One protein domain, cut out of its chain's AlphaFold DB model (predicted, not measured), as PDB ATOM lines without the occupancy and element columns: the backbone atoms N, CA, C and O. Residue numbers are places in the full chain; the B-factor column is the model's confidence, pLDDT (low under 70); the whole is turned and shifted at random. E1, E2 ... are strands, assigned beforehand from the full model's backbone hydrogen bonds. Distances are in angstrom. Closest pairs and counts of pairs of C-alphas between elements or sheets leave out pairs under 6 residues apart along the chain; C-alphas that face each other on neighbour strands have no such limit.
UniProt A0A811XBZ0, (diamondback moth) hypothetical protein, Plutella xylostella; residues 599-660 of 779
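What this domain is: This is residues 599 to 660 of the 779 residues of the protein "(diamondback moth) hypothetical protein" of Plutella xylostella (UniProt A0A811XBZ0). This is a flat, open strand structure: a twisted sheet of three strands, E2 - E1 - E3, with a separate hairpin, E4 and E5, folding back from the far end of the long strand E3. The two hairpins, E1-E2 and E4-E5, stay apart, and a long link loops from E2 to E3. The printed part has 62 residues, with no named helix and five named strands, E1 to E5 in chain order; both sheets are antiparallel and the class is all strand. The whole is only just loose, close to compact, with a radius of gyration of the C-alphas of 13.2 A and spans of 38 by 29 by 14 A.

How they stand to each other: Start at E1, residues 599 to 606, the inner strand. Its hairpin partner E2, residues 612 to 617, is antiparallel at 153 degrees; look for N 603 and O 615, 2.8 A apart. On E3, residues 630 to 639, also antiparallel to E1 at 153 degrees, find O 632, 2.9 A from N 602. Next comes the hairpin of E4, residues 643 to 647, and E5, residues 653 to 657, antiparallel at 159 degrees, with N 646 and O 654 2.8 A apart. The closest C-alphas of E3 and E4 are those of Val 638 and Met 644, 7.9 A apart; E3 and E5 are apart.

Where its parts are: Find C-alpha 599 at (-25.647, 19.794, -12.725), where E1 begins its 23.7 A. E2 covers 15.7 A. E3 runs 26.9 A to C-alpha 639 at (-30.781, 17.079, -25.077). E4 measures 13.0 A, and E5 12.8 A, ending at C-alpha 657, (-33.731, 26.796, -22.064).

The domain as a whole: The C-alphas farthest apart, Ser 608 and Gln 639, are 38.9 A apart. The printed part has no cut. The link E2 to E3, residues 618 to 629, is long; the others are tight. Mean pLDDT of the printed part is 88.9, and no printed residue is under 70.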
ATOM      1  N   ASP A 599     -25.754  19.897 -14.183       92.75
ATOM      2  CA  ASP A 599     -25.647  19.794 -12.725       92.75
ATOM      3  C   ASP A 599     -25.967  21.191 -12.182       92.75
ATOM      4  O   ASP A 599     -25.176  22.125 -12.337       92.75
ATOM      5  N   ILE A 600     -27.187  21.371 -11.671       91.25
ATOM      6  CA  ILE A 600     -27.667  22.644 -11.121       91.25
ATOM      7  C   ILE A 600     -28.256  22.386  -9.740       91.25
ATOM      8  O   ILE A 600     -29.057  21.468  -9.556       91.25
ATOM      9  N   ARG A 601     -27.908  23.241  -8.776       92.81
ATOM     10  CA  ARG A 601     -28.529  23.267  -7.450       92.81
ATOM     11  C   ARG A 601     -29.352  24.531  -7.263       92.81
ATOM     12  O   ARG A 601     -28.918  25.627  -7.617       92.81
ATOM     13  N   PHE A 602     -30.521  24.371  -6.661       93.25
ATOM     14  CA  PHE A 602     -31.387  25.457  -6.222       93.25
ATOM     15  C   PHE A 602     -31.569  25.365  -4.711       93.25
ATOM     16  O   PHE A 602     -31.932  24.308  -4.203       93.25
ATOM     17  N   GLN A 603     -31.336  26.467  -4.005       94.69
ATOM     18  CA  GLN A 603     -31.639  26.631  -2.588       94.69
ATOM     19  C   GLN A 603     -32.916  27.468  -2.466       94.69
ATOM     20  O   GLN A 603     -32.970  28.602  -2.948       94.69
ATOM     21  N   ARG A 604     -33.939  26.898  -1.828       93.75
ATOM     22  CA  ARG A 604     -35.210  27.544  -1.494       93.75
ATOM     23  C   ARG A 604     -35.263  27.772   0.009       93.75
ATOM     24  O   ARG A 604     -35.190  26.813   0.772       93.75
ATOM     25  N   TYR A 605     -35.431  29.015   0.436       94.75
ATOM     26  CA  TYR A 605     -35.570  29.373   1.848       94.75
ATOM     27  C   TYR A 605     -36.534  30.548   2.010       94.75
ATOM     28  O   TYR A 605     -36.868  31.217   1.031       94.75
ATOM     29  N   ARG A 606     -37.003  30.797   3.236       94.25
ATOM     30  CA  ARG A 606     -37.716  32.038   3.559       94.25
ATOM     31  C   ARG A 606     -36.768  33.043   4.191       94.25
ATOM     32  O   ARG A 606     -35.929  32.667   5.007       94.25
ATOM     33  N   ASP A 607     -36.893  34.302   3.796       94.81
ATOM     34  CA  ASP A 607     -36.120  35.396   4.380       94.81
ATOM     35  C   ASP A 607     -36.743  35.925   5.686       94.81
ATOM     36  O   ASP A 607     -37.751  35.414   6.184       94.81
ATOM     37  N   SER A 608     -36.148  36.977   6.252       94.50
ATOM     38  CA  SER A 608     -36.665  37.655   7.448       94.50
ATOM     39  C   SER A 608     -38.003  38.375   7.232       94.50
ATOM     40  O   SER A 608     -38.658  38.725   8.210       94.50
ATOM     41  N   GLN A 609     -38.428  38.574   5.980       96.75
ATOM     42  CA  GLN A 609     -39.743  39.099   5.606       96.75
ATOM     43  C   GLN A 609     -40.750  37.974   5.299       96.75
ATOM     44  O   GLN A 609     -41.869  38.254   4.869       96.75
ATOM     45  N   ASN A 610     -40.377  36.708   5.536       91.31
ATOM     46  CA  ASN A 610     -41.164  35.511   5.231       91.31
ATOM     47  C   ASN A 610     -41.481  35.345   3.722       91.31
ATOM     48  O   ASN A 610     -42.372  34.576   3.353       91.31
ATOM     49  N   GLN A 611     -40.725  36.015   2.844       92.75
ATOM     50  CA  GLN A 611     -40.789  35.848   1.392       92.75
ATOM     51  C   GLN A 611     -39.989  34.616   0.958       92.75
ATOM     52  O   GLN A 611     -38.951  34.296   1.539       92.75
ATOM     53  N   LEU A 612     -40.471  33.906  -0.064       90.12
ATOM     54  CA  LEU A 612     -39.828  32.698  -0.579       90.12
ATOM     55  C   LEU A 612     -38.724  33.072  -1.577       90.12
ATOM     56  O   LEU A 612     -39.011  33.518  -2.686       90.12
ATOM     57  N   ILE A 613     -37.462  32.883  -1.189       91.94
ATOM     58  CA  ILE A 613     -36.299  33.170  -2.031       91.94
ATOM     59  C   ILE A 613     -35.801  31.889  -2.697       91.94
ATOM     60  O   ILE A 613     -35.560  30.873  -2.040       91.94
ATOM     61  N   PHE A 614     -35.580  31.985  -4.007       92.44
ATOM     62  CA  PHE A 614     -34.908  30.980  -4.823       92.44
ATOM     63  C   PHE A 614     -33.532  31.480  -5.235       92.44
ATOM     64  O   PHE A 614     -33.406  32.512  -5.892       92.44
ATOM     65  N   LYS A 615     -32.496  30.728  -4.873       92.88
ATOM     66  CA  LYS A 615     -31.114  31.033  -5.226       92.88
ATOM     67  C   LYS A 615     -30.506  29.860  -5.981       92.88
ATOM     68  O   LYS A 615     -30.504  28.737  -5.481       92.88
ATOM     69  N   SER A 616     -29.978  30.109  -7.177       91.81
ATOM     70  CA  SER A 616     -29.112  29.141  -7.847       91.81
ATOM     71  C   SER A 616     -27.772  29.059  -7.113       91.81
ATOM     72  O   SER A 616     -27.215  30.069  -6.673       91.81
ATOM     73  N   VAL A 617     -27.267  27.842  -6.952       91.62
ATOM     74  CA  VAL A 617     -26.050  27.542  -6.197       91.62
ATOM     75  C   VAL A 617     -25.056  26.847  -7.119       91.62
ATOM     76  O   VAL A 617     -25.397  25.880  -7.801       91.62
ATOM     77  N   ASP A 618     -23.821  27.350  -7.134       89.38
ATOM     78  CA  ASP A 618     -22.692  26.708  -7.811       89.38
ATOM     79  C   ASP A 618     -22.404  25.365  -7.134       89.38
ATOM     80  O   ASP A 618     -22.100  25.308  -5.944       89.38
ATOM     81  N   THR A 619     -22.512  24.273  -7.885       87.75
ATOM     82  CA  THR A 619     -22.451  22.906  -7.350       87.75
ATOM     83  C   THR A 619     -21.054  22.524  -6.858       87.75
ATOM     84  O   THR A 619     -20.909  21.558  -6.104       87.75
ATOM     85  N   LYS A 620     -20.046  23.329  -7.224       91.12
ATOM     86  CA  LYS A 620     -18.643  23.231  -6.804       91.12
ATOM     87  C   LYS A 620     -18.331  23.931  -5.481       91.12
ATOM     88  O   LYS A 620     -17.199  23.826  -5.018       91.12
ATOM     89  N   LYS A 621     -19.272  24.694  -4.917       90.75
ATOM     90  CA  LYS A 621     -19.069  25.445  -3.674       90.75
ATOM     91  C   LYS A 621     -20.008  24.948  -2.591       90.75
ATOM     92  O   LYS A 621     -21.205  24.772  -2.827       90.75
ATOM     93  N   ASP A 622     -19.469  24.814  -1.389       87.25
ATOM     94  CA  ASP A 622     -20.286  24.628  -0.200       87.25
ATOM     95  C   ASP A 622     -21.130  25.883   0.035       87.25
ATOM     96  O   ASP A 622     -20.670  27.021  -0.096       87.25
ATOM     97  N   PHE A 623     -22.406  25.670   0.334       86.88
ATOM     98  CA  PHE A 623     -23.393  26.725   0.512       86.88
ATOM     99  C   PHE A 623     -23.741  26.881   1.992       86.88
ATOM    100  O   PHE A 623     -23.815  25.912   2.749       86.88
ATOM    101  N   VAL A 624     -24.009  28.119   2.404       91.44
ATOM    102  CA  VAL A 624     -24.490  28.401   3.759       91.44
ATOM    103  C   VAL A 624     -25.928  27.904   3.874       91.44
ATOM    104  O   VAL A 624     -26.822  28.434   3.211       91.44
ATOM    105  N   ARG A 625     -26.135  26.880   4.706       90.44
ATOM    106  CA  ARG A 625     -27.451  26.343   5.066       90.44
ATOM    107  C   ARG A 625     -28.211  27.312   5.972       90.44
ATOM    108  O   ARG A 625     -27.672  27.764   6.982       90.44
ATOM    109  N   PHE A 626     -29.481  27.551   5.668       92.75
ATOM    110  CA  PHE A 626     -30.442  28.124   6.612       92.75
ATOM    111  C   PHE A 626     -31.227  27.006   7.306       92.75
ATOM    112  O   PHE A 626     -31.340  25.897   6.790       92.75
ATOM    113  N   LYS A 627     -31.772  27.297   8.493       89.25
ATOM    114  CA  LYS A 627     -32.369  26.293   9.392       89.25
ATOM    115  C   LYS A 627     -33.516  25.482   8.767       89.25
ATOM    116  O   LYS A 627     -33.702  24.330   9.141       89.25
ATOM    117  N   ASP A 628     -34.222  26.077   7.807       89.88
ATOM    118  CA  ASP A 628     -35.410  25.524   7.151       89.88
ATOM    119  C   ASP A 628     -35.303  25.590   5.610       89.88
ATOM    120  O   ASP A 628     -36.307  25.764   4.914       89.88
ATOM    121  N   ASP A 629     -34.084  25.511   5.053       94.25
ATOM    122  CA  ASP A 629     -33.898  25.510   3.597       94.25
ATOM    123  C   ASP A 629     -34.093  24.133   2.936       94.25
ATOM    124  O   ASP A 629     -33.829  23.061   3.487       94.25
ATOM    125  N   ILE A 630     -34.577  24.176   1.697       91.62
ATOM    126  CA  ILE A 630     -34.769  23.018   0.825       91.62
ATOM    127  C   ILE A 630     -33.800  23.169  -0.341       91.62
ATOM    128  O   ILE A 630     -33.719  24.238  -0.947       91.62
ATOM    129  N   ILE A 631     -33.059  22.106  -0.655       91.50
ATOM    130  CA  ILE A 631     -32.060  22.131  -1.724       91.50
ATOM    131  C   ILE A 631     -32.372  21.054  -2.750       91.50
ATOM    132  O   ILE A 631     -32.308  19.860  -2.461       91.50
ATOM    133  N   THR A 632     -32.679  21.507  -3.959       90.06
ATOM    134  CA  THR A 632     -32.997  20.661  -5.107       90.06
ATOM    135  C   THR A 632     -31.764  20.586  -5.998       90.06
ATOM    136  O   THR A 632     -31.343  21.595  -6.563       90.06
ATOM    137  N   THR A 633     -31.172  19.396  -6.107       91.38
ATOM    138  CA  THR A 633     -30.051  19.113  -7.019       91.38
ATOM    139  C   THR A 633     -30.584  18.398  -8.252       91.38
ATOM    140  O   THR A 633     -31.271  17.387  -8.117       91.38
ATOM    141  N   ILE A 634     -30.268  18.901  -9.443       89.75
ATOM    142  CA  ILE A 634     -30.707  18.332 -10.718       89.75
ATOM    143  C   ILE A 634     -29.476  17.919 -11.509       89.75
ATOM    144  O   ILE A 634     -28.781  18.764 -12.070       89.75
ATOM    145  N   ASN A 635     -29.264  16.604 -11.557       92.56
ATOM    146  CA  ASN A 635     -28.196  15.942 -12.299       92.56
ATOM    147  C   ASN A 635     -28.823  15.215 -13.489       92.56
ATOM    148  O   ASN A 635     -29.307  14.092 -13.353       92.56
ATOM    149  N   ALA A 636     -28.858  15.867 -14.648       88.94
ATOM    150  CA  ALA A 636     -29.577  15.381 -15.820       88.94
ATOM    151  C   ALA A 636     -28.726  15.470 -17.091       88.94
ATOM    152  O   ALA A 636     -28.072  16.476 -17.360       88.94
ATOM    153  N   LYS A 637     -28.771  14.428 -17.926       92.19
ATOM    154  CA  LYS A 637     -28.199  14.449 -19.278       92.19
ATOM    155  C   LYS A 637     -29.288  14.887 -20.254       92.19
ATOM    156  O   LYS A 637     -30.104  14.079 -20.685       92.19
ATOM    157  N   VAL A 638     -29.322  16.179 -20.557       90.50
ATOM    158  CA  VAL A 638     -30.419  16.826 -21.287       90.50
ATOM    159  C   VAL A 638     -30.058  16.986 -22.756       90.50
ATOM    160  O   VAL A 638     -28.900  17.236 -23.093       90.50
ATOM    161  N   GLN A 639     -31.028  16.847 -23.658       90.12
ATOM    162  CA  GLN A 639     -30.781  17.079 -25.077       90.12
ATOM    163  C   GLN A 639     -30.602  18.584 -25.351       90.12
ATOM    164  O   GLN A 639     -31.362  19.421 -24.866       90.12
ATOM    165  N   ALA A 640     -29.595  18.938 -26.141       86.69
ATOM    166  CA  ALA A 640     -29.344  20.299 -26.591       86.69
ATOM    167  C   ALA A 640     -30.554  20.888 -27.334       86.69
ATOM    168  O   ALA A 640     -31.218  20.193 -28.104       86.69
ATOM    169  N   ASN A 641     -30.788  22.188 -27.140       87.69
ATOM    170  CA  ASN A 641     -31.908  22.953 -27.694       87.69
ATOM    171  C   ASN A 641     -33.290  22.469 -27.218       87.69
ATOM    172  O   ASN A 641     -34.283  22.667 -27.914       87.69
ATOM    173  N   THR A 642     -33.363  21.863 -26.029       88.44
ATOM    174  CA  THR A 642     -34.634  21.567 -25.352       88.44
ATOM    175  C   THR A 642     -34.875  22.512 -24.176       88.44
ATOM    176  O   THR A 642     -33.939  23.071 -23.592       88.44
ATOM    177  N   THR A 643     -36.152  22.703 -23.846       89.38
ATOM    178  CA  THR A 643     -36.589  23.363 -22.614       89.38
ATOM    179  C   THR A 643     -36.800  22.289 -21.552       89.38
ATOM    180  O   THR A 643     -37.595  21.374 -21.755       89.38
ATOM    181  N   MET A 644     -36.113  22.403 -20.419       89.12
ATOM    182  CA  MET A 644     -36.381  21.602 -19.226       89.12
ATOM    183  C   MET A 644     -37.355  22.357 -18.320       89.12
ATOM    184  O   MET A 644     -37.105  23.512 -17.984       89.12
ATOM    185  N   GLN A 645     -38.436  21.695 -17.913       89.56
ATOM    186  CA  GLN A 645     -39.370  22.165 -16.887       89.56
ATOM    187  C   GLN A 645     -38.974  21.545 -15.543       89.56
ATOM    188  O   GLN A 645     -38.736  20.338 -15.466       89.56
ATOM    189  N   ILE A 646     -38.861  22.372 -14.506       84.88
ATOM    190  CA  ILE A 646     -38.569  21.959 -13.133       84.88
ATOM    191  C   ILE A 646     -39.743  22.398 -12.255       84.88
ATOM    192  O   ILE A 646     -39.861  23.604 -12.021       84.88
ATOM    193  N   PRO A 647     -40.549  21.467 -11.718       77.75
ATOM    194  CA  PRO A 647     -41.554  21.814 -10.726       77.75
ATOM    195  C   PRO A 647     -40.868  22.253  -9.430       77.75
ATOM    196  O   PRO A 647     -39.981  21.569  -8.908       77.75
ATOM    197  N   ILE A 648     -41.262  23.419  -8.924       74.00
ATOM    198  CA  ILE A 648     -40.774  23.987  -7.662       74.00
ATOM    199  C   ILE A 648     -41.712  23.611  -6.506       74.00
ATOM    200  O   ILE A 648     -41.273  23.269  -5.405       74.00
ATOM    201  N   ASP A 649     -43.005  23.746  -6.770       74.38
ATOM    202  CA  ASP A 649     -44.145  23.470  -5.905       74.38
ATOM    203  C   ASP A 649     -45.374  23.187  -6.789       74.38
ATOM    204  O   ASP A 649     -45.235  23.004  -7.996       74.38
ATOM    205  N   GLU A 650     -46.559  23.070  -6.187       78.00
ATOM    206  CA  GLU A 650     -47.790  22.665  -6.883       78.00
ATOM    207  C   GLU A 650     -48.261  23.689  -7.936       78.00
ATOM    208  O   GLU A 650     -48.957  23.303  -8.874       78.00
ATOM    209  N   ASP A 651     -47.840  24.957  -7.816       78.12
ATOM    210  CA  ASP A 651     -48.301  26.077  -8.653       78.12
ATOM    211  C   ASP A 651     -47.197  26.700  -9.542       78.12
ATOM    212  O   ASP A 651     -47.512  27.483 -10.443       78.12
ATOM    213  N   SER A 652     -45.909  26.390  -9.309       76.50
ATOM    214  CA  SER A 652     -44.774  27.101  -9.932       76.50
ATOM    215  C   SER A 652     -43.742  26.181 -10.600       76.50
ATOM    216  O   SER A 652     -43.179  25.282  -9.973       76.50
ATOM    217  N   ASP A 653     -43.378  26.512 -11.843       84.38
ATOM    218  CA  ASP A 653     -42.343  25.839 -12.642       84.38
ATOM    219  C   ASP A 653     -41.185  26.781 -13.031       84.38
ATOM    220  O   ASP A 653     -41.408  27.924 -13.441       84.38
ATOM    221  N   ILE A 654     -39.940  26.281 -13.020       85.31
ATOM    222  CA  ILE A 654     -38.798  26.924 -13.701       85.31
ATOM    223  C   ILE A 654     -38.602  26.290 -15.077       85.31
ATOM    224  O   ILE A 654     -38.404  25.083 -15.189       85.31
ATOM    225  N   PHE A 655     -38.538  27.120 -16.119       87.31
ATOM    226  CA  PHE A 655     -38.169  26.693 -17.468       87.31
ATOM    227  C   PHE A 655     -36.706  27.049 -17.778       87.31
ATOM    228  O   PHE A 655     -36.354  28.219 -17.934       87.31
ATOM    229  N   LEU A 656     -35.849  26.036 -17.907       87.31
ATOM    230  CA  LEU A 656     -34.460  26.163 -18.353       87.31
ATOM    231  C   LEU A 656     -34.360  25.906 -19.861       87.31
ATOM    232  O   LEU A 656     -34.510  24.774 -20.318       87.31
ATOM    233  N   ASN A 657     -34.045  26.940 -20.641       87.06
ATOM    234  CA  ASN A 657     -33.731  26.796 -22.064       87.06
ATOM    235  C   ASN A 657     -32.244  26.480 -22.263       87.06
ATOM    236  O   ASN A 657     -31.390  27.355 -22.116       87.06
ATOM    237  N   ILE A 658     -31.926  25.241 -22.646       86.62
ATOM    238  CA  ILE A 658     -30.542  24.795 -22.867       86.62
ATOM    239  C   ILE A 658     -30.190  25.003 -24.342       86.62
ATOM    240  O   ILE A 658     -30.170  24.070 -25.147       86.62
ATOM    241  N   ALA A 659     -29.934  26.253 -24.717       84.12
ATOM    242  CA  ALA A 659     -29.472  26.591 -26.060       84.12
ATOM    243  C   ALA A 659     -27.986  26.239 -26.225       84.12
ATOM    244  O   ALA A 659     -27.130  26.745 -25.495       84.12
ATOM    245  N   MET A 660     -27.646  25.422 -27.225       79.12
ATOM    246  CA  MET A 660     -26.247  25.282 -27.619       79.12
ATOM    247  C   MET A 660     -25.768  26.578 -28.273       79.12
ATOM    248  O   MET A 660     -26.327  27.027 -29.274       79.12
TER     249      MET A 660